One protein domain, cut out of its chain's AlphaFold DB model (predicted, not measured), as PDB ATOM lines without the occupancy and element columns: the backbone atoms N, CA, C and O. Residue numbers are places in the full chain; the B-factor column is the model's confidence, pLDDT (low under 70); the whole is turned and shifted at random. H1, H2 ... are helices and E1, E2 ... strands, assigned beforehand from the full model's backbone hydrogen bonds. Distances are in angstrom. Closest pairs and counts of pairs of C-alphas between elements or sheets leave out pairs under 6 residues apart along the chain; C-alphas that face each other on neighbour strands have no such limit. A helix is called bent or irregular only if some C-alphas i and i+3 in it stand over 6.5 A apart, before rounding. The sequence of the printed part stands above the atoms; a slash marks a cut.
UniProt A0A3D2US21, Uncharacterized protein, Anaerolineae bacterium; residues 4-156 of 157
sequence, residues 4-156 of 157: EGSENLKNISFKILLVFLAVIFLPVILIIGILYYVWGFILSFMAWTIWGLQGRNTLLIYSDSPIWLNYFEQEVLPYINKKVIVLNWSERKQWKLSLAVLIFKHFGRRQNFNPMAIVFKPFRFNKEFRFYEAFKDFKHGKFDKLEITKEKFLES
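AT A GLANCE: This is residues 4 to 156 of the 157 residues of an uncharacterized protein of Anaerolineae bacterium (UniProt A0A3D2US21). What is the first impression? One long, bent helix, H1, reaches far out from a compact body, and its residues 4 to 35 stick out free. The body is a small sheet of four strands with H3 over one face and H5 over the other; H4 folds back on H5 as a helical hairpin, and H2 only grazes the sheet. What makes it up? The printed part has 153 residues with five named helices and four named strands, in the order H1 E1 H2 E2 H3 E3 E4 H4 H5, a mixed class; the mixed sheet runs E2 E1 E3 E4. How compact is it? It is loose, with a radius of gyration of the C-alphas of 21.6 A, and spans 72 by 41 by 31 A.

IN THESE COORDINATES: Where does H1 run? H1, residues 4 to 52, was assigned as one helix by its hydrogen bonds but is bent, with C-alphas 24 and 27 6.7 A apart. Arm H1a, residues 4 to 24, begins at C-alpha 4 (3.770, -55.123, 39.047) and is 31.0 A long; arm H1b, residues 27 to 52, is 36.2 A long. What follows? E1 is residues 58 to 62, H2 69 to 80, E2 84 to 88, H3 99 to 107, E3 116 to 119, E4 127 to 130 and H4 132 to 139. H5, residues 144 to 154, is 15.3 A long and ends at C-alpha 154 (52.100, -13.930, 24.477).

HOW THE PARTS SIT: What does H1 meet? H1b touches H3 with residues 40 to 47 alone, the closest C-alphas being those of Leu 43 and Ile 103, 6.2 A apart. How do the strands pair? E1 and E2 are parallel (N 85 and O 58, 2.8 A) and with H2 form a strand-helix-strand unit, two parallel neighbour strands with a helix between, its crossover right-handed. E1 and E3 are antiparallel (N 59 and O 118, 2.9 A), as is the hairpin E3 and E4 (N 117 and O 129, 2.8 A). Where are the other helices? H3, at a height of 9.7 A over the sheet, and H5, at 10.0 A, lie on opposite faces. H4 touches H5, with the C-alphas of Ala 134 and Leu 146 closest at 4.8 A. Are the helix backbones whole? Every O i to N i+4 pair is within hydrogen-bond range in H1b, H3, H4 and H5, against 16 of 17 in H1a and 5 of 8 in H2, which is only just irregular, C-alphas 75 and 78 being 6.8 A apart.

THE WHOLE: How far does it reach? The C-alphas of Gly 5 and Pro 78, the two farthest apart, are 73.3 A apart. Is it continuous? The printed part has no cut, and no link is long. Where is confidence low? Residues 4 to 5 and residue 110 are under 70, against a mean pLDDT of 90.7 for the printed part.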
ATOM      1  N   GLU A   4       2.372 -55.396  38.672       64.38
ATOM      2  CA  GLU A   4       3.770 -55.123  39.047       64.38
ATOM      3  C   GLU A   4       4.794 -55.989  38.278       64.38
ATOM      4  O   GLU A   4       5.907 -55.559  37.979       64.38
ATOM      5  N   GLY A   5       4.409 -57.205  37.869       68.81
ATOM      6  CA  GLY A   5       5.275 -58.103  37.089       68.81
ATOM      7  C   GLY A   5       5.449 -57.699  35.618       68.81
ATOM      8  O   GLY A   5       6.501 -57.939  35.031       68.81
ATOM      9  N   SER A   6       4.440 -57.054  35.019       72.62
ATOM     10  CA  SER A   6       4.469 -56.631  33.608       72.62
ATOM     11  C   SER A   6       5.403 -55.439  33.390       72.62
ATOM     12  O   SER A   6       6.161 -55.405  32.417       72.62
ATOM     13  N   GLU A   7       5.411 -54.483  34.323       77.62
ATOM     14  CA  GLU A   7       6.319 -53.334  34.265       77.62
ATOM     15  C   GLU A   7       7.783 -53.747  34.442       77.62
ATOM     16  O   GLU A   7       8.649 -53.300  33.688       77.62
ATOM     17  N   ASN A   8       8.065 -54.676  35.358       80.19
ATOM     18  CA  ASN A   8       9.420 -55.181  35.573       80.19
ATOM     19  C   ASN A   8       9.986 -55.913  34.346       80.19
ATOM     20  O   ASN A   8      11.144 -55.693  33.982       80.19
ATOM     21  N   LEU A   9       9.177 -56.716  33.649       82.06
ATOM     22  CA  LEU A   9       9.600 -57.394  32.416       82.06
ATOM     23  C   LEU A   9       9.881 -56.408  31.272       82.06
ATOM     24  O   LEU A   9      10.888 -56.550  30.576       82.06
ATOM     25  N   LYS A  10       9.047 -55.371  31.110       86.75
ATOM     26  CA  LYS A  10       9.286 -54.297  30.128       86.75
ATOM     27  C   LYS A  10      10.581 -53.542  30.426       86.75
ATOM     28  O   LYS A  10      11.369 -53.304  29.513       86.75
ATOM     29  N   ASN A  11      10.842 -53.239  31.698       88.25
ATOM     30  CA  ASN A  11      12.071 -52.573  32.127       88.25
ATOM     31  C   ASN A  11      13.320 -53.428  31.872       88.25
ATOM     32  O   ASN A  11      14.339 -52.903  31.424       88.25
ATOM     33  N   ILE A  12      13.256 -54.742  32.116       91.81
ATOM     34  CA  ILE A  12      14.369 -55.659  31.829       91.81
ATOM     35  C   ILE A  12      14.614 -55.752  30.320       91.81
ATOM     36  O   ILE A  12      15.750 -55.580  29.877       91.81
ATOM     37  N   SER A  13      13.561 -55.942  29.519       90.88
ATOM     38  CA  SER A  13      13.671 -55.987  28.056       90.88
ATOM     39  C   SER A  13      14.248 -54.691  27.483       90.88
ATOM     40  O   SER A  13      15.081 -54.735  26.580       90.88
ATOM     41  N   PHE A  14      13.841 -53.539  28.021       94.50
ATOM     42  CA  PHE A  14      14.362 -52.238  27.611       94.50
ATOM     43  C   PHE A  14      15.849 -52.078  27.957       94.50
ATOM     44  O   PHE A  14      16.631 -51.638  27.118       94.50
ATOM     45  N   LYS A  15      16.276 -52.496  29.157       95.31
ATOM     46  CA  LYS A  15      17.696 -52.469  29.553       95.31
ATOM     47  C   LYS A  15      18.560 -53.374  28.669       95.31
ATOM     48  O   LYS A  15      19.636 -52.950  28.259       95.31
ATOM     49  N   ILE A  16      18.092 -54.580  28.341       95.62
ATOM     50  CA  ILE A  16      18.804 -55.501  27.438       95.62
ATOM     51  C   ILE A  16      18.947 -54.880  26.045       95.62
ATOM     52  O   ILE A  16      20.040 -54.895  25.482       95.62
ATOM     53  N   LEU A  17      17.875 -54.277  25.521       95.75
ATOM     54  CA  LEU A  17      17.912 -53.564  24.246       95.75
ATOM     55  C   LEU A  17      18.942 -52.425  24.268       95.75
ATOM     56  O   LEU A  17      19.741 -52.316  23.344       95.75
ATOM     57  N   LEU A  18      18.974 -51.608  25.328       96.38
ATOM     58  CA  LEU A  18      19.963 -50.533  25.464       96.38
ATOM     59  C   LEU A  18      21.402 -51.056  25.510       96.38
ATOM     60  O   LEU A  18      22.266 -50.480  24.854       96.38
ATOM     61  N   VAL A  19      21.666 -52.139  26.247       96.38
ATOM     62  CA  VAL A  19      23.004 -52.754  26.300       96.38
ATOM     63  C   VAL A  19      23.402 -53.281  24.926       96.38
ATOM     64  O   VAL A  19      24.514 -53.026  24.474       96.38
ATOM     65  N   PHE A  20      22.492 -53.959  24.229       96.62
ATOM     66  CA  PHE A  20      22.744 -54.466  22.884       96.62
ATOM     67  C   PHE A  20      23.053 -53.333  21.893       96.62
ATOM     68  O   PHE A  20      24.052 -53.392  21.177       96.62
ATOM     69  N   LEU A  21      22.255 -52.258  21.910       97.06
ATOM     70  CA  LEU A  21      22.515 -51.061  21.106       97.06
ATOM     71  C   LEU A  21      23.866 -50.434  21.471       97.06
ATOM     72  O   LEU A  21      24.638 -50.095  20.579       97.06
ATOM     73  N   ALA A  22      24.190 -50.318  22.760       95.94
ATOM     74  CA  ALA A  22      25.468 -49.775  23.205       95.94
ATOM     75  C   ALA A  22      26.649 -50.610  22.693       95.94
ATOM     76  O   ALA A  22      27.593 -50.034  22.168       95.94
ATOM     77  N   VAL A  23      26.591 -51.943  22.766       97.25
ATOM     78  CA  VAL A  23      27.661 -52.827  22.265       97.25
ATOM     79  C   VAL A  23      27.869 -52.666  20.757       97.25
ATOM     80  O   VAL A  23      29.010 -52.667  20.300       97.25
ATOM     81  N   ILE A  24      26.794 -52.472  19.988       96.19
ATOM     82  CA  ILE A  24      26.873 -52.259  18.534       96.19
ATOM     83  C   ILE A  24      27.408 -50.865  18.189       96.19
ATOM     84  O   ILE A  24      28.252 -50.727  17.303       96.19
ATOM     85  N   PHE A  25      26.935 -49.816  18.868       97.19
ATOM     86  CA  PHE A  25      27.303 -48.437  18.538       97.19
ATOM     87  C   PHE A  25      28.623 -47.985  19.164       97.19
ATOM     88  O   PHE A  25      29.279 -47.107  18.606       97.19
ATOM     89  N   LEU A  26      29.054 -48.578  20.278       97.12
ATOM     90  CA  LEU A  26      30.320 -48.250  20.936       97.12
ATOM     91  C   LEU A  26      31.533 -48.318  19.989       97.12
ATOM     92  O   LEU A  26      32.257 -47.324  19.935       97.12
ATOM     93  N   PRO A  27      31.775 -49.392  19.207       97.12
ATOM     94  CA  PRO A  27      32.909 -49.425  18.283       97.12
ATOM     95  C   PRO A  27      32.820 -48.326  17.221       97.12
ATOM     96  O   PRO A  27      33.832 -47.707  16.900       97.12
ATOM     97  N   VAL A  28      31.619 -48.016  16.727       97.19
ATOM     98  CA  VAL A  28      31.408 -46.933  15.754       97.19
ATOM     99  C   VAL A  28      31.756 -45.574  16.369       97.19
ATOM    100  O   VAL A  28      32.481 -44.789  15.760       97.19
ATOM    101  N   ILE A  29      31.303 -45.310  17.598       97.00
ATOM    102  CA  ILE A  29      31.616 -44.077  18.337       97.00
ATOM    103  C   ILE A  29      33.126 -43.964  18.584       97.00
ATOM    104  O   ILE A  29      33.696 -42.890  18.389       97.00
ATOM    105  N   LEU A  30      33.784 -45.063  18.966       97.56
ATOM    106  CA  LEU A  30      35.232 -45.098  19.177       97.56
ATOM    107  C   LEU A  30      35.998 -44.810  17.882       97.56
ATOM    108  O   LEU A  30      36.907 -43.982  17.896       97.56
ATOM    109  N   ILE A  31      35.606 -45.420  16.760       97.81
ATOM    110  CA  ILE A  31      36.217 -45.165  15.447       97.81
ATOM    111  C   ILE A  31      36.056 -43.694  15.057       97.81
ATOM    112  O   ILE A  31      37.036 -43.056  14.677       97.81
ATOM    113  N   ILE A  32      34.853 -43.126  15.193       97.19
ATOM    114  CA  ILE A  32      34.607 -41.703  14.910       97.19
ATOM    115  C   ILE A  32      35.484 -40.818  15.802       97.19
ATOM    116  O   ILE A  32      36.086 -39.862  15.312       97.19
ATOM    117  N   GLY A  33      35.591 -41.143  17.093       96.19
ATOM    118  CA  GLY A  33      36.459 -40.436  18.032       96.19
ATOM    119  C   GLY A  33      37.925 -40.475  17.601       96.19
ATOM    120  O   GLY A  33      38.563 -39.430  17.501       96.19
ATOM    121  N   ILE A  34      38.448 -41.657  17.267       97.44
ATOM    122  CA  ILE A  34      39.826 -41.832  16.789       97.44
ATOM    123  C   ILE A  34      40.060 -41.017  15.515       97.44
ATOM    124  O   ILE A  34      41.017 -40.248  15.456       97.44
ATOM    125  N   LEU A  35      39.173 -41.122  14.523       97.38
ATOM    126  CA  LEU A  35      39.274 -40.360  13.276       97.38
ATOM    127  C   LEU A  35      39.269 -38.849  13.531       97.38
ATOM    128  O   LEU A  35      40.040 -38.117  12.909       97.38
ATOM    129  N   TYR A  36      38.450 -38.380  14.475       95.19
ATOM    130  CA  TYR A  36      38.426 -36.979  14.880       95.19
ATOM    131  C   TYR A  36      39.779 -36.526  15.449       95.19
ATOM    132  O   TYR A  36      40.305 -35.499  15.017       95.19
ATOM    133  N   TYR A  37      40.377 -37.294  16.365       94.25
ATOM    134  CA  TYR A  37      41.687 -36.964  16.942       94.25
ATOM    135  C   TYR A  37      42.824 -37.046  15.918       94.25
ATOM    136  O   TYR A  37      43.683 -36.164  15.893       94.25
ATOM    137  N   VAL A  38      42.815 -38.058  15.045       96.31
ATOM    138  CA  VAL A  38      43.791 -38.201  13.953       96.31
ATOM    139  C   VAL A  38      43.716 -37.002  13.013       96.31
ATOM    140  O   VAL A  38      44.747 -36.435  12.657       96.31
ATOM    141  N   TRP A  39      42.509 -36.553  12.660       96.50
ATOM    142  CA  TRP A  39      42.332 -35.364  11.830       96.50
ATOM    143  C   TRP A  39      42.883 -34.097  12.496       96.50
ATOM    144  O   TRP A  39      43.601 -33.325  11.860       96.50
ATOM    145  N   GLY A  40      42.621 -33.907  13.793       94.56
ATOM    146  CA  GLY A  40      43.203 -32.807  14.565       94.56
ATOM    147  C   GLY A  40      44.731 -32.847  14.590       94.56
ATOM    148  O   GLY A  40      45.383 -31.815  14.409       94.56
ATOM    149  N   PHE A  41      45.316 -34.035  14.750       94.88
ATOM    150  CA  PHE A  41      46.763 -34.226  14.697       94.88
ATOM    151  C   PHE A  41      47.339 -33.865  13.322       94.88
ATOM    152  O   PHE A  41      48.292 -33.092  13.258       94.88
ATOM    153  N   ILE A  42      46.723 -34.333  12.229       96.06
ATOM    154  CA  ILE A  42      47.136 -34.001  10.855       96.06
ATOM    155  C   ILE A  42      47.121 -32.487  10.638       96.06
ATOM    156  O   ILE A  42      48.111 -31.921  10.179       96.06
ATOM    157  N   LEU A  43      46.036 -31.808  11.020       96.25
ATOM    158  CA  LEU A  43      45.930 -30.352  10.892       96.25
ATOM    159  C   LEU A  43      47.012 -29.610  11.691       96.25
ATOM    160  O   LEU A  43      47.573 -28.629  11.206       96.25
ATOM    161  N   SER A  44      47.323 -30.094  12.895       94.81
ATOM    162  CA  SER A  44      48.373 -29.526  13.753       94.81
ATOM    163  C   SER A  44      49.754 -29.712  13.136       94.81
ATOM    164  O   SER A  44      50.535 -28.768  13.070       94.81
ATOM    165  N   PHE A  45      50.028 -30.912  12.626       94.69
ATOM    166  CA  PHE A  45      51.275 -31.234  11.950       94.69
ATOM    167  C   PHE A  45      51.465 -30.383  10.690       94.69
ATOM    168  O   PHE A  45      52.521 -29.784  10.511       94.69
ATOM    169  N   MET A  46      50.420 -30.239   9.867       95.44
ATOM    170  CA  MET A  46      50.440 -29.358   8.697       95.44
ATOM    171  C   MET A  46      50.709 -27.899   9.076       95.44
ATOM    172  O   MET A  46      51.458 -27.221   8.379       95.44
ATOM    173  N   ALA A  47      50.123 -27.404  10.173       95.12
ATOM    174  CA  ALA A  47      50.421 -26.064  10.674       95.12
ATOM    175  C   ALA A  47      51.900 -25.940  11.067       95.12
ATOM    176  O   ALA A  47      52.553 -24.978  10.671       95.12
ATOM    177  N   TRP A  48      52.462 -26.923  11.777       92.62
ATOM    178  CA  TRP A  48      53.880 -26.910  12.156       92.62
ATOM    179  C   TRP A  48      54.799 -26.865  10.946       92.62
ATOM    180  O   TRP A  48      55.726 -26.062  10.920       92.62
ATOM    181  N   THR A  49      54.550 -27.702   9.943       93.00
ATOM    182  CA  THR A  49      55.428 -27.782   8.777       93.00
ATOM    183  C   THR A  49      55.240 -26.582   7.859       93.00
ATOM    184  O   THR A  49      56.211 -25.947   7.478       93.00
ATOM    185  N   ILE A  50      54.004 -26.223   7.512       94.75
ATOM    186  CA  ILE A  50      53.742 -25.185   6.506       94.75
ATOM    187  C   ILE A  50      53.942 -23.790   7.099       94.75
ATOM    188  O   ILE A  50      54.581 -22.944   6.479       94.75
ATOM    189  N   TRP A  51      53.399 -23.531   8.290       94.50
ATOM    190  CA  TRP A  51      53.494 -22.209   8.910       94.50
ATOM    191  C   TRP A  51      54.818 -22.027   9.639       94.50
ATOM    192  O   TRP A  51      55.398 -20.944   9.558       94.50
ATOM    193  N   GLY A  52      55.345 -23.081  10.271       88.31
ATOM    194  CA  GLY A  52      56.635 -23.018  10.958       88.31
ATOM    195  C   GLY A  52      57.780 -22.632  10.021       88.31
ATOM    196  O   GLY A  52      58.601 -21.798  10.392       88.31
ATOM    197  N   LEU A  53      57.777 -23.121   8.772       88.50
ATOM    198  CA  LEU A  53      58.732 -22.693   7.738       88.50
ATOM    199  C   LEU A  53      58.625 -21.199   7.388       88.50
ATOM    200  O   LEU A  53      59.594 -20.599   6.938       88.50
ATOM    201  N   GLN A  54      57.463 -20.584   7.612       89.75
ATOM    202  CA  GLN A  54      57.213 -19.156   7.390       89.75
ATOM    203  C   GLN A  54      57.425 -18.314   8.661       89.75
ATOM    204  O   GLN A  54      57.114 -17.124   8.663       89.75
ATOM    205  N   GLY A  55      57.894 -18.922   9.759       90.50
ATOM    206  CA  GLY A  55      58.014 -18.270  11.066       90.50
ATOM    207  C   GLY A  55      56.669 -17.992  11.747       90.50
ATOM    208  O   GLY A  55      56.614 -17.230  12.712       90.50
ATOM    209  N   ARG A  56      55.582 -18.597  11.257       93.94
ATOM    210  CA  ARG A  56      54.227 -18.442  11.789       93.94
ATOM    211  C   ARG A  56      53.838 -19.676  12.588       93.94
ATOM    212  O   ARG A  56      54.060 -20.803  12.169       93.94
ATOM    213  N   ASN A  57      53.234 -19.473  13.747       94.38
ATOM    214  CA  ASN A  57      52.864 -20.569  14.645       94.38
ATOM    215  C   ASN A  57      51.506 -20.358  15.314       94.38
ATOM    216  O   ASN A  57      51.123 -21.143  16.175       94.38
ATOM    217  N   THR A  58      50.781 -19.304  14.945       95.38
ATOM    218  CA  THR A  58      49.547 -18.920  15.621       95.38
ATOM    219  C   THR A  58      48.449 -18.646  14.607       95.38
ATOM    220  O   THR A  58      48.661 -17.914  13.645       95.38
ATOM    221  N   LEU A  59      47.263 -19.203  14.836       96.06
ATOM    222  CA  LEU A  59      46.035 -18.796  14.161       96.06
ATOM    223  C   LEU A  59      45.247 -17.883  15.098       96.06
ATOM    224  O   LEU A  59      44.819 -18.335  16.157       96.06
ATOM    225  N   LEU A  60      45.031 -16.632  14.708       95.31
ATOM    226  CA  LEU A  60      44.175 -15.691  15.416       95.31
ATOM    227  C   LEU A  60      42.857 -15.523  14.662       95.31
ATOM    228  O   LEU A  60      42.839 -15.237  13.468       95.31
ATOM    229  N   ILE A  61      41.754 -15.669  15.381       93.88
ATOM    230  CA  ILE A  61      40.401 -15.428  14.907       93.88
ATOM    231  C   ILE A  61      39.834 -14.267  15.711       93.88
ATOM    232  O   ILE A  61      39.699 -14.361  16.931       93.88
ATOM    233  N   TYR A  62      39.488 -13.180  15.035       92.50
ATOM    234  CA  TYR A  62      38.765 -12.062  15.641       92.50
ATOM    235  C   TYR A  62      37.713 -11.524  14.665       92.50
ATOM    236  O   TYR A  62      37.535 -12.072  13.579       92.50
ATOM    237  N   SER A  63      36.970 -10.489  15.047       91.62
ATOM    238  CA  SER A  63      36.028  -9.790  14.164       91.62
ATOM    239  C   SER A  63      36.124  -8.287  14.338       91.62
ATOM    240  O   SER A  63      36.612  -7.827  15.371       91.62
ATOM    241  N   ASP A  64      35.492  -7.549  13.431       90.81
ATOM    242  CA  ASP A  64      35.398  -6.076  13.441       90.81
ATOM    243  C   ASP A  64      34.440  -5.529  14.517       90.81
ATOM    244  O   ASP A  64      33.762  -4.522  14.337       90.81
ATOM    245  N   SER A  65      34.320  -6.225  15.648       88.00
ATOM    246  CA  SER A  65      33.520  -5.739  16.766       88.00
ATOM    247  C   SER A  65      34.295  -4.632  17.475       88.00
ATOM    248  O   SER A  65      35.422  -4.881  17.918       88.00
ATOM    249  N   PRO A  66      33.692  -3.454  17.694       84.88
ATOM    250  CA  PRO A  66      34.366  -2.332  18.346       84.88
ATOM    251  C   PRO A  66      34.783  -2.640  19.792       84.88
ATOM    252  O   PRO A  66      35.622  -1.945  20.350       84.88
ATOM    253  N   ILE A  67      34.221  -3.693  20.400       84.31
ATOM    254  CA  ILE A  67      34.511  -4.097  21.783       84.31
ATOM    255  C   ILE A  67      35.962  -4.569  21.945       84.31
ATOM    256  O   ILE A  67      36.574  -4.312  22.977       84.31
ATOM    257  N   TRP A  68      36.508  -5.276  20.956       85.62
ATOM    258  CA  TRP A  68      37.838  -5.888  21.052       85.62
ATOM    259  C   TRP A  68      38.765  -5.537  19.895       85.62
ATOM    260  O   TRP A  68      39.967  -5.725  20.043       85.62
ATOM    261  N   LEU A  69      38.246  -5.023  18.771       88.88
ATOM    262  CA  LEU A  69      39.054  -4.660  17.604       88.88
ATOM    263  C   LEU A  69      40.197  -3.714  17.991       88.88
ATOM    264  O   LEU A  69      41.360  -4.068  17.818       88.88
ATOM    265  N   ASN A  70      39.865  -2.584  18.623       88.88
ATOM    266  CA  ASN A  70      40.855  -1.588  19.043       88.88
ATOM    267  C   ASN A  70      41.898  -2.185  19.993       88.88
ATOM    268  O   ASN A  70      43.089  -1.939  19.838       88.88
ATOM    269  N   TYR A  71      41.460  -3.016  20.944       88.25
ATOM    270  CA  TYR A  71      42.370  -3.682  21.872       88.25
ATOM    271  C   TYR A  71      43.332  -4.616  21.135       88.25
ATOM    272  O   TYR A  71      44.532  -4.573  21.370       88.25
ATOM    273  N   PHE A  72      42.845  -5.452  20.216       88.31
ATOM    274  CA  PHE A  72      43.723  -6.349  19.468       88.31
ATOM    275  C   PHE A  72      44.700  -5.589  18.576       88.31
ATOM    276  O   PHE A  72      45.871  -5.957  18.535       88.31
ATOM    277  N   GLU A  73      44.255  -4.537  17.892       89.19
ATOM    278  CA  GLU A  73      45.111  -3.732  17.017       89.19
ATOM    279  C   GLU A  73      46.195  -2.963  17.773       89.19
ATOM    280  O   GLU A  73      47.310  -2.847  17.268       89.19
ATOM    281  N   GLN A  74      45.901  -2.491  18.985       90.06
ATOM    282  CA  GLN A  74      46.835  -1.685  19.778       90.06
ATOM    283  C   GLN A  74      47.716  -2.534  20.704       90.06
ATOM    284  O   GLN A  74      48.911  -2.281  20.819       90.06
ATOM    285  N   GLU A  75      47.155  -3.566  21.335       88.62
ATOM    286  CA  GLU A  75      47.793  -4.270  22.460       88.62
ATOM    287  C   GLU A  75      48.291  -5.675  22.119       88.62
ATOM    288  O   GLU A  75      49.068  -6.250  22.879       88.62
ATOM    289  N   VAL A  76      47.830  -6.278  21.020       88.31
ATOM    290  CA  VAL A  76      48.124  -7.690  20.721       88.31
ATOM    291  C   VAL A  76      48.856  -7.839  19.395       88.31
ATOM    292  O   VAL A  76      49.963  -8.376  19.357       88.31
ATOM    293  N   LEU A  77      48.264  -7.349  18.305       89.31
ATOM    294  CA  LEU A  77      48.789  -7.480  16.948       89.31
ATOM    295  C   LEU A  77      50.216  -6.941  16.784       89.31
ATOM    296  O   LEU A  77      51.004  -7.653  16.156       89.31
ATOM    297  N   PRO A  78      50.622  -5.793  17.368       90.31
ATOM    298  CA  PRO A  78      51.986  -5.284  17.213       90.31
ATOM    299  C   PRO A  78      53.065  -6.279  17.659       90.31
ATOM    300  O   PRO A  78      54.132  -6.349  17.051       90.31
ATOM    301  N   TYR A  79      52.766  -7.110  18.661       87.06
ATOM    302  CA  TYR A  79      53.700  -8.092  19.213       87.06
ATOM    303  C   TYR A  79      53.753  -9.402  18.417       87.06
ATOM    304  O   TYR A  79      54.749 -10.122  18.476       87.06
ATOM    305  N   ILE A  80      52.698  -9.727  17.658       88.38
ATOM    306  CA  ILE A  80      52.525 -11.061  17.055       88.38
ATOM    307  C   ILE A  80      52.384 -11.050  15.530       88.38
ATOM    308  O   ILE A  80      52.342 -12.123  14.932       88.38
ATOM    309  N   ASN A  81      52.332  -9.876  14.889       84.56
ATOM    310  CA  ASN A  81      51.982  -9.718  13.468       84.56
ATOM    311  C   ASN A  81      52.805 -10.624  12.529       84.56
ATOM    312  O   ASN A  81      52.290 -11.188  11.569       84.56
ATOM    313  N   LYS A  82      54.091 -10.838  12.833       87.94
ATOM    314  CA  LYS A  82      54.972 -11.686  12.010       87.94
ATOM    315  C   LYS A  82      54.764 -13.191  12.217       87.94
ATOM    316  O   LYS A  82      55.128 -13.969  11.341       87.94
ATOM    317  N   LYS A  83      54.192 -13.600  13.353       91.12
ATOM    318  CA  LYS A  83      54.030 -15.004  13.765       91.12
ATOM    319  C   LYS A  83      52.597 -15.528  13.613       91.12
ATOM    320  O   LYS A  83      52.337 -16.703  13.885       91.12
ATOM    321  N   VAL A  84      51.666 -14.675  13.190       94.19
ATOM    322  CA  VAL A  84      50.232 -14.963  13.209       94.19
ATOM    323  C   VAL A  84      49.642 -15.075  11.806       94.19
ATOM    324  O   VAL A  84      50.039 -14.390  10.866       94.19
ATOM    325  N   ILE A  85      48.662 -15.955  11.667       95.06
ATOM    326  CA  ILE A  85      47.722 -15.991  10.554       95.06
ATOM    327  C   ILE A  85      46.388 -15.527  11.098       95.06
ATOM    328  O   ILE A  85      45.910 -16.052  12.101       95.06
ATOM    329  N   VAL A  86      45.798 -14.539  10.443       94.19
ATOM    330  CA  VAL A  86      44.551 -13.923  10.879       94.19
ATOM    331  C   VAL A  86      43.389 -14.456  10.052       94.19
ATOM    332  O   VAL A  86      43.465 -14.531   8.827       94.19
ATOM    333  N   LEU A  87      42.293 -14.788  10.730       94.75
ATOM    334  CA  LEU A  87      40.983 -14.993  10.133       94.75
ATOM    335  C   LEU A  87      39.986 -13.993  10.720       94.75
ATOM    336  O   LEU A  87      39.631 -14.080  11.897       94.75
ATOM    337  N   ASN A  88      39.485 -13.086   9.881       93.94
ATOM    338  CA  ASN A  88      38.403 -12.185  10.256       93.94
ATOM    339  C   ASN A  88      37.047 -12.902  10.145       93.94
ATOM    340  O   ASN A  88      36.601 -13.277   9.057       93.94
ATOM    341  N   TRP A  89      36.374 -13.106  11.275       92.62
ATOM    342  CA  TRP A  89      35.073 -13.765  11.367       92.62
ATOM    343  C   TRP A  89      33.931 -12.963  10.722       92.62
ATOM    344  O   TRP A  89      32.940 -13.553  10.262       92.62
ATOM    345  N   SER A  90      34.047 -11.633  10.651       91.88
ATOM    346  CA  SER A  90      33.088 -10.799   9.915       91.88
ATOM    347  C   SER A  90      33.040 -11.196   8.439       91.88
ATOM    348  O   SER A  90      31.963 -11.305   7.851       91.88
ATOM    349  N   GLU A  91      34.197 -11.539   7.874       93.75
ATOM    350  CA  GLU A  91      34.394 -11.897   6.467       93.75
ATOM    351  C   GLU A  91      34.176 -13.392   6.182       93.75
ATOM    352  O   GLU A  91      34.403 -13.859   5.067       93.75
ATOM    353  N   ARG A  92      33.685 -14.175   7.154       93.38
ATOM    354  CA  ARG A  92      33.575 -15.647   7.047       93.38
ATOM    355  C   ARG A  92      32.828 -16.164   5.818       93.38
ATOM    356  O   ARG A  92      33.070 -17.285   5.383       93.38
ATOM    357  N   LYS A  93      31.911 -15.368   5.258       93.56
ATOM    358  CA  LYS A  93      31.171 -15.714   4.032       93.56
ATOM    359  C   LYS A  93      32.077 -15.791   2.798       93.56
ATOM    360  O   LYS A  93      31.722 -16.459   1.838       93.56
ATOM    361  N   GLN A  94      33.222 -15.116   2.828       94.81
ATOM    362  CA  GLN A  94      34.188 -15.038   1.732       94.81
ATOM    363  C   GLN A  94      35.383 -15.980   1.934       94.81
ATOM    364  O   GLN A  94      36.266 -16.061   1.079       94.81
ATOM    365  N   TRP A  95      35.435 -16.704   3.057       95.38
ATOM    366  CA  TRP A  95      36.540 -17.605   3.355       95.38
ATOM    367  C   TRP A  95      36.637 -18.729   2.323       95.38
ATOM    368  O   TRP A  95      35.763 -19.593   2.219       95.38
ATOM    369  N   LYS A  96      37.755 -18.752   1.599       95.38
ATOM    370  CA  LYS A  96      38.137 -19.881   0.748       95.38
ATOM    371  C   LYS A  96      38.612 -21.047   1.613       95.38
ATOM    372  O   LYS A  96      39.093 -20.855   2.730       95.38
ATOM    373  N   LEU A  97      38.503 -22.265   1.085       95.50
ATOM    374  CA  LEU A  97      39.055 -23.440   1.749       95.50
ATOM    375  C   LEU A  97      40.576 -23.275   1.889       95.50
ATOM    376  O   LEU A  97      41.291 -23.169   0.899       95.50
ATOM    377  N   SER A  98      41.055 -23.225   3.127       95.94
ATOM    378  CA  SER A  98      42.471 -23.076   3.460       95.94
ATOM    379  C   SER A  98      42.782 -23.832   4.746       95.94
ATOM    380  O   SER A  98      41.875 -24.164   5.515       95.94
ATOM    381  N   LEU A  99      44.068 -24.075   5.013       96.25
ATOM    382  CA  LEU A  99      44.502 -24.736   6.244       96.25
ATOM    383  C   LEU A  99      44.003 -23.995   7.497       96.25
ATOM    384  O   LEU A  99      43.492 -24.627   8.417       96.25
ATOM    385  N   ALA A 100      44.056 -22.659   7.497       96.12
ATOM    386  CA  ALA A 100      43.553 -21.836   8.596       96.12
ATOM    387  C   ALA A 100      42.055 -22.074   8.850       96.12
ATOM    388  O   ALA A 100      41.632 -22.256   9.991       96.12
ATOM    389  N   VAL A 101      41.255 -22.135   7.783       95.88
ATOM    390  CA  VAL A 101      39.809 -22.380   7.876       95.88
ATOM    391  C   VAL A 101      39.512 -23.804   8.346       95.88
ATOM    392  O   VAL A 101      38.598 -24.000   9.144       95.88
ATOM    393  N   LEU A 102      40.272 -24.802   7.884       96.50
ATOM    394  CA  LEU A 102      40.125 -26.195   8.326       96.50
ATOM    395  C   LEU A 102      40.444 -26.352   9.816       96.50
ATOM    396  O   LEU A 102      39.666 -26.957  10.553       96.50
ATOM    397  N   ILE A 103      41.542 -25.744  10.263       95.75
ATOM    398  CA  ILE A 103      41.938 -25.677  11.671       95.75
ATOM    399  C   ILE A 103      40.846 -25.004  12.497       95.75
ATOM    400  O   ILE A 103      40.388 -25.576  13.485       95.75
ATOM    401  N   PHE A 104      40.371 -23.830  12.079       94.88
ATOM    402  CA  PHE A 104      39.292 -23.145  12.783       94.88
ATOM    403  C   PHE A 104      38.022 -24.008  12.859       94.88
ATOM    404  O   PHE A 104      37.417 -24.120  13.921       94.88
ATOM    405  N   LYS A 105      37.625 -24.674  11.770       93.38
ATOM    406  CA  LYS A 105      36.454 -25.565  11.779       93.38
ATOM    407  C   LYS A 105      36.621 -26.751  12.728       93.38
ATOM    408  O   LYS A 105      35.621 -27.215  13.265       93.38
ATOM    409  N   HIS A 106      37.839 -27.248  12.925       94.00
ATOM    410  CA  HIS A 106      38.098 -28.367  13.825       94.00
ATOM    411  C   HIS A 106      38.185 -27.925  15.298       94.00
ATOM    412  O   HIS A 106      37.449 -28.440  16.133       94.00
ATOM    413  N   PHE A 107      39.014 -26.927  15.613       91.69
ATOM    414  CA  PHE A 107      39.307 -26.498  16.991       91.69
ATOM    415  C   PHE A 107      38.408 -25.345  17.489       91.69
ATOM    416  O   PHE A 107      38.022 -25.266  18.656       91.69
ATOM    417  N   GLY A 108      38.008 -24.442  16.594       85.50
ATOM    418  CA  GLY A 108      37.219 -23.243  16.907       85.50
ATOM    419  C   GLY A 108      35.715 -23.483  17.065       85.50
ATOM    420  O   GLY A 108      34.979 -22.559  17.383       85.50
ATOM    421  N   ARG A 109      35.237 -24.719  16.883       73.44
ATOM    422  CA  ARG A 109      33.807 -25.065  16.782       73.44
ATOM    423  C   ARG A 109      32.967 -24.878  18.056       73.44
ATOM    424  O   ARG A 109      31.741 -24.935  17.987       73.44
ATOM    425  N   ARG A 110      33.597 -24.700  19.217       68.88
ATOM    426  CA  ARG A 110      32.897 -24.463  20.496       68.88
ATOM    427  C   ARG A 110      32.400 -23.021  20.580       68.88
ATOM    428  O   ARG A 110      33.012 -22.152  19.975       68.88
ATOM    429  N   GLN A 111      31.345 -22.765  21.358       72.00
ATOM    430  CA  GLN A 111      30.848 -21.408  21.640       72.00
ATOM    431  C   GLN A 111      31.986 -20.477  22.117       72.00
ATOM    432  O   GLN A 111      33.028 -20.942  22.589       72.00
ATOM    433  N   ASN A 112      31.790 -19.160  21.990       81.88
ATOM    434  CA  ASN A 112      32.698 -18.144  22.547       81.88
ATOM    435  C   ASN A 112      34.114 -18.172  21.926       81.88
ATOM    436  O   ASN A 112      35.123 -17.958  22.593       81.88
ATOM    437  N   PHE A 113      34.186 -18.467  20.624       77.56
ATOM    438  CA  PHE A 113      35.423 -18.582  19.838       77.56
ATOM    439  C   PHE A 113      35.927 -17.254  19.253       77.56
ATOM    440  O   PHE A 113      36.882 -17.253  18.486       77.56
ATOM    441  N   ASN A 114      35.274 -16.131  19.536       84.19
ATOM    442  CA  ASN A 114      35.664 -14.840  18.987       84.19
ATOM    443  C   ASN A 114      35.750 -13.800  20.114       84.19
ATOM    444  O   ASN A 114      34.708 -13.504  20.702       84.19
ATOM    445  N   PRO A 115      36.934 -13.245  20.418       91.81
ATOM    446  CA  PRO A 115      38.238 -13.558  19.813       91.81
ATOM    447  C   PRO A 115      38.843 -14.872  20.339       91.81
ATOM    448  O   PRO A 115      38.625 -15.249  21.494       91.81
ATOM    449  N   MET A 116      39.626 -15.565  19.511       94.19
ATOM    450  CA  MET A 116      40.349 -16.789  19.874       94.19
ATOM    451  C   MET A 116      41.703 -16.861  19.179       94.19
ATOM    452  O   MET A 116      41.810 -16.541  18.002       94.19
ATOM    453  N   ALA A 117      42.715 -17.369  19.874       94.06
ATOM    454  CA  ALA A 117      43.990 -17.738  19.281       94.06
ATOM    455  C   ALA A 117      44.286 -19.227  19.491       94.06
ATOM    456  O   ALA A 117      43.960 -19.800  20.530       94.06
ATOM    457  N   ILE A 118      44.921 -19.853  18.505       94.94
ATOM    458  CA  ILE A 118      45.414 -21.227  18.579       94.94
ATOM    459  C   ILE A 118      46.904 -21.192  18.298       94.94
ATOM    460  O   ILE A 118      47.317 -20.805  17.206       94.94
ATOM    461  N   VAL A 119      47.699 -21.590  19.285       95.00
ATOM    462  CA  VAL A 119      49.156 -21.621  19.189       95.00
ATOM    463  C   VAL A 119      49.619 -23.050  18.951       95.00
ATOM    464  O   VAL A 119      49.303 -23.965  19.717       95.00
ATOM    465  N   PHE A 120      50.403 -23.217  17.897       94.00
ATOM    466  CA  PHE A 120      50.947 -24.476  17.426       94.00
ATOM    467  C   PHE A 120      52.422 -24.564  17.821       94.00
ATOM    468  O   PHE A 120      53.256 -23.824  17.307       94.00
ATOM    469  N   LYS A 121      52.757 -25.475  18.740       88.31
ATOM    470  CA  LYS A 121      54.146 -25.731  19.143       88.31
ATOM    471  C   LYS A 121      54.586 -27.107  18.645       88.31
ATOM    472  O   LYS A 121      53.874 -28.070  18.923       88.31
ATOM    473  N   PRO A 122      55.755 -27.226  17.988       85.38
ATOM    474  CA  PRO A 122      56.290 -28.523  17.594       85.38
ATOM    475  C   PRO A 122      56.333 -29.492  18.778       85.38
ATOM    476  O   PRO A 122      56.760 -29.121  19.876       85.38
ATOM    477  N   PHE A 123      55.878 -30.725  18.548       83.94
ATOM    478  CA  PHE A 123      55.881 -31.818  19.532       83.94
ATOM    479  C   PHE A 123      55.057 -31.559  20.805       83.94
ATOM    480  O   PHE A 123      55.243 -32.237  21.815       83.94
ATOM    481  N   ARG A 124      54.141 -30.583  20.790       85.38
ATOM    482  CA  ARG A 124      53.251 -30.287  21.920       85.38
ATOM    483  C   ARG A 124      51.818 -30.124  21.441       85.38
ATOM    484  O   ARG A 124      51.576 -29.703  20.318       85.38
ATOM    485  N   PHE A 125      50.858 -30.413  22.314       85.56
ATOM    486  CA  PHE A 125      49.458 -30.128  22.016       85.56
ATOM    487  C   PHE A 125      49.240 -28.633  21.768       85.56
ATOM    488  O   PHE A 125      49.858 -27.781  22.418       85.56
ATOM    489  N   ASN A 126      48.338 -28.332  20.835       91.06
ATOM    490  CA  ASN A 126      47.945 -26.964  20.532       91.06
ATOM    491  C   ASN A 126      47.360 -26.307  21.780       91.06
ATOM    492  O   ASN A 126      46.588 -26.926  22.518       91.06
ATOM    493  N   LYS A 127      47.695 -25.037  21.992       92.94
ATOM    494  CA  LYS A 127      47.094 -24.239  23.060       92.94
ATOM    495  C   LYS A 127      46.015 -23.340  22.480       92.94
ATOM    496  O   LYS A 127      46.283 -22.565  21.568       92.94
ATOM    497  N   GLU A 128      44.816 -23.435  23.035       92.31
ATOM    498  CA  GLU A 128      43.687 -22.580  22.685       92.31
ATOM    499  C   GLU A 128      43.528 -21.467  23.723       92.31
ATOM    500  O   GLU A 128      43.419 -21.733  24.919       92.31
ATOM    501  N   PHE A 129      43.454 -20.226  23.258       92.50
ATOM    502  CA  PHE A 129      43.186 -19.046  24.070       92.50
ATOM    503  C   PHE A 129      41.874 -18.437  23.601       92.50
ATOM    504  O   PHE A 129      41.764 -18.019  22.453       92.50
ATOM    505  N   ARG A 130      40.859 -18.414  24.466       91.56
ATOM    506  CA  ARG A 130      39.534 -17.857  24.159       91.56
ATOM    507  C   ARG A 130      39.350 -16.582  24.958       91.56
ATOM    508  O   ARG A 130      39.314 -16.620  26.183       91.56
ATOM    509  N   PHE A 131      39.225 -15.466  24.259       90.31
ATOM    510  CA  PHE A 131      39.167 -14.148  24.876       90.31
ATOM    511  C   PHE A 131      37.737 -13.683  25.140       90.31
ATOM    512  O   PHE A 131      37.549 -12.767  25.927       90.31
ATOM    513  N   TYR A 132      36.723 -14.307  24.532       89.06
ATOM    514  CA  TYR A 132      35.328 -13.872  24.663       89.06
ATOM    515  C   TYR A 132      34.874 -13.698  26.121       89.06
ATOM    516  O   TYR A 132      34.361 -12.640  26.477       89.06
ATOM    517  N   GLU A 133      35.096 -14.700  26.980       85.56
ATOM    518  CA  GLU A 133      34.714 -14.605  28.401       85.56
ATOM    519  C   GLU A 133      35.499 -13.510  29.128       85.56
ATOM    520  O   GLU A 133      34.947 -12.788  29.954       85.56
ATOM    521  N   ALA A 134      36.774 -13.337  28.780       86.69
ATOM    522  CA  ALA A 134      37.599 -12.283  29.349       86.69
ATOM    523  C   ALA A 134      37.104 -10.885  28.935       86.69
ATOM    524  O   ALA A 134      37.033  -9.992  29.772       86.69
ATOM    525  N   PHE A 135      36.674 -10.703  27.682       86.81
ATOM    526  CA  PHE A 135      36.058  -9.454  27.215       86.81
ATOM    527  C   PHE A 135      34.674  -9.206  27.817       86.81
ATOM    528  O   PHE A 135      34.301  -8.058  28.060       86.81
ATOM    529  N   LYS A 136      33.905 -10.267  28.073       86.00
ATOM    530  CA  LYS A 136      32.623 -10.161  28.772       86.00
ATOM    531  C   LYS A 136      32.827  -9.610  30.183       86.00
ATOM    532  O   LYS A 136      32.145  -8.662  30.559       86.00
ATOM    533  N   ASP A 137      33.795 -10.145  30.920       85.62
ATOM    534  CA  ASP A 137      34.139  -9.673  32.263       85.62
ATOM    535  C   ASP A 137      34.764  -8.267  32.252       85.62
ATOM    536  O   ASP A 137      34.414  -7.435  33.093       85.62
ATOM    537  N   PHE A 138      35.585  -7.952  31.246       85.31
ATOM    538  CA  PHE A 138      36.139  -6.611  31.026       85.31
ATOM    539  C   PHE A 138      35.039  -5.552  30.875       85.31
ATOM    540  O   PHE A 138      35.110  -4.489  31.489       85.31
ATOM    541  N   LYS A 139      33.959  -5.860  30.142       81.00
ATOM    542  CA  LYS A 139      32.792  -4.967  30.016       81.00
ATOM    543  C   LYS A 139      32.107  -4.681  31.361       81.00
ATOM    544  O   LYS A 139      31.429  -3.667  31.500       81.00
ATOM    545  N   HIS A 140      32.288  -5.553  32.349       84.81
ATOM    546  CA  HIS A 140      31.788  -5.391  33.713       84.81
ATOM    547  C   HIS A 140      32.851  -4.839  34.685       84.81
ATOM    548  O   HIS A 140      32.657  -4.919  35.897       84.81
ATOM    549  N   GLY A 141      33.961  -4.288  34.173       83.44
ATOM    550  CA  GLY A 141      35.020  -3.657  34.967       83.44
ATOM    551  C   GLY A 141      36.017  -4.630  35.605       83.44
ATOM    552  O   GLY A 141      36.757  -4.233  36.500       83.44
ATOM    553  N   LYS A 142      36.038  -5.902  35.184       84.94
ATOM    554  CA  LYS A 142      36.978  -6.918  35.684       84.94
ATOM    555  C   LYS A 142      38.086  -7.159  34.662       84.94
ATOM    556  O   LYS A 142      37.879  -7.857  33.670       84.94
ATOM    557  N   PHE A 143      39.258  -6.589  34.914       85.56
ATOM    558  CA  PHE A 143      40.367  -6.543  33.956       85.56
ATOM    559  C   PHE A 143      41.285  -7.774  34.022       85.56
ATOM    560  O   PHE A 143      41.764  -8.237  32.985       85.56
ATOM    561  N   ASP A 144      41.438  -8.372  35.204       87.38
ATOM    562  CA  ASP A 144      42.455  -9.393  35.497       87.38
ATOM    563  C   ASP A 144      42.431 -10.581  34.528       87.38
ATOM    564  O   ASP A 144      43.463 -11.064  34.068       87.38
ATOM    565  N   LYS A 145      41.238 -11.067  34.166       86.69
ATOM    566  CA  LYS A 145      41.117 -12.230  33.275       86.69
ATOM    567  C   LYS A 145      41.604 -11.943  31.862       86.69
ATOM    568  O   LYS A 145      42.113 -12.857  31.211       86.69
ATOM    569  N   LEU A 146      41.424 -10.716  31.375       88.12
ATOM    570  CA  LEU A 146      41.877 -10.326  30.044       88.12
ATOM    571  C   LEU A 146      43.399 -10.240  30.009       88.12
ATOM    572  O   LEU A 146      44.007 -10.820  29.111       88.12
ATOM    573  N   GLU A 147      44.003  -9.614  31.018       88.75
ATOM    574  CA  GLU A 147      45.459  -9.503  31.124       88.75
ATOM    575  C   GLU A 147      46.123 -10.868  31.300       88.75
ATOM    576  O   GLU A 147      46.972 -11.226  30.489       88.75
ATOM    577  N   ILE A 148      45.640 -11.704  32.227       90.69
ATOM    578  CA  ILE A 148      46.164 -13.065  32.428       90.69
ATOM    579  C   ILE A 148      46.058 -13.899  31.141       90.69
ATOM    580  O   ILE A 148      46.943 -14.697  30.824       90.69
ATOM    581  N   THR A 149      44.959 -13.758  30.390       90.81
ATOM    582  CA  THR A 149      44.786 -14.490  29.126       90.81
ATOM    583  C   THR A 149      45.737 -13.967  28.050       90.81
ATOM    584  O   THR A 149      46.313 -14.775  27.320       90.81
ATOM    585  N   LYS A 150      45.939 -12.643  27.975       92.12
ATOM    586  CA  LYS A 150      46.913 -12.006  27.078       92.12
ATOM    587  C   LYS A 150      48.335 -12.462  27.399       92.12
ATOM    588  O   LYS A 150      49.029 -12.908  26.493       92.12
ATOM    589  N   GLU A 151      48.758 -12.406  28.656       91.69
ATOM    590  CA  GLU A 151      50.108 -12.791  29.082       91.69
ATOM    591  C   GLU A 151      50.405 -14.252  28.741       91.69
ATOM    592  O   GLU A 151      51.350 -14.538  28.008       91.69
ATOM    593  N   LYS A 152      49.527 -15.181  29.146       92.62
ATOM    594  CA  LYS A 152      49.683 -16.613  28.828       92.62
ATOM    595  C   LYS A 152      49.735 -16.885  27.327       92.62
ATOM    596  O   LYS A 152      50.391 -17.839  26.884       92.62
ATOM    597  N   PHE A 153      48.991 -16.098  26.552       92.62
ATOM    598  CA  PHE A 153      49.014 -16.162  25.102       92.62
ATOM    599  C   PHE A 153      50.364 -15.689  24.558       92.62
ATOM    600  O   PHE A 153      51.006 -16.455  23.844       92.62
ATOM    601  N   LEU A 154      50.832 -14.500  24.942       89.94
ATOM    602  CA  LEU A 154      52.100 -13.930  24.477       89.94
ATOM    603  C   LEU A 154      53.312 -14.789  24.871       89.94
ATOM    604  O   LEU A 154      54.161 -15.053  24.028       89.94
ATOM    605  N   GLU A 155      53.350 -15.333  26.090       91.44
ATOM    606  CA  GLU A 155      54.376 -16.298  26.532       91.44
ATOM    607  C   GLU A 155      54.387 -17.593  25.703       91.44
ATOM    608  O   GLU A 155      55.359 -18.357  25.671       91.44
ATOM    609  N   SER A 156      53.263 -17.907  25.059       88.56
ATOM    610  CA  SER A 156      53.137 -19.118  24.268       88.56
ATOM    611  C   SER A 156      53.631 -18.951  22.828       88.56
ATOM    612  O   SER A 156      53.790 -19.977  22.176       88.56
TER     613      SER A 156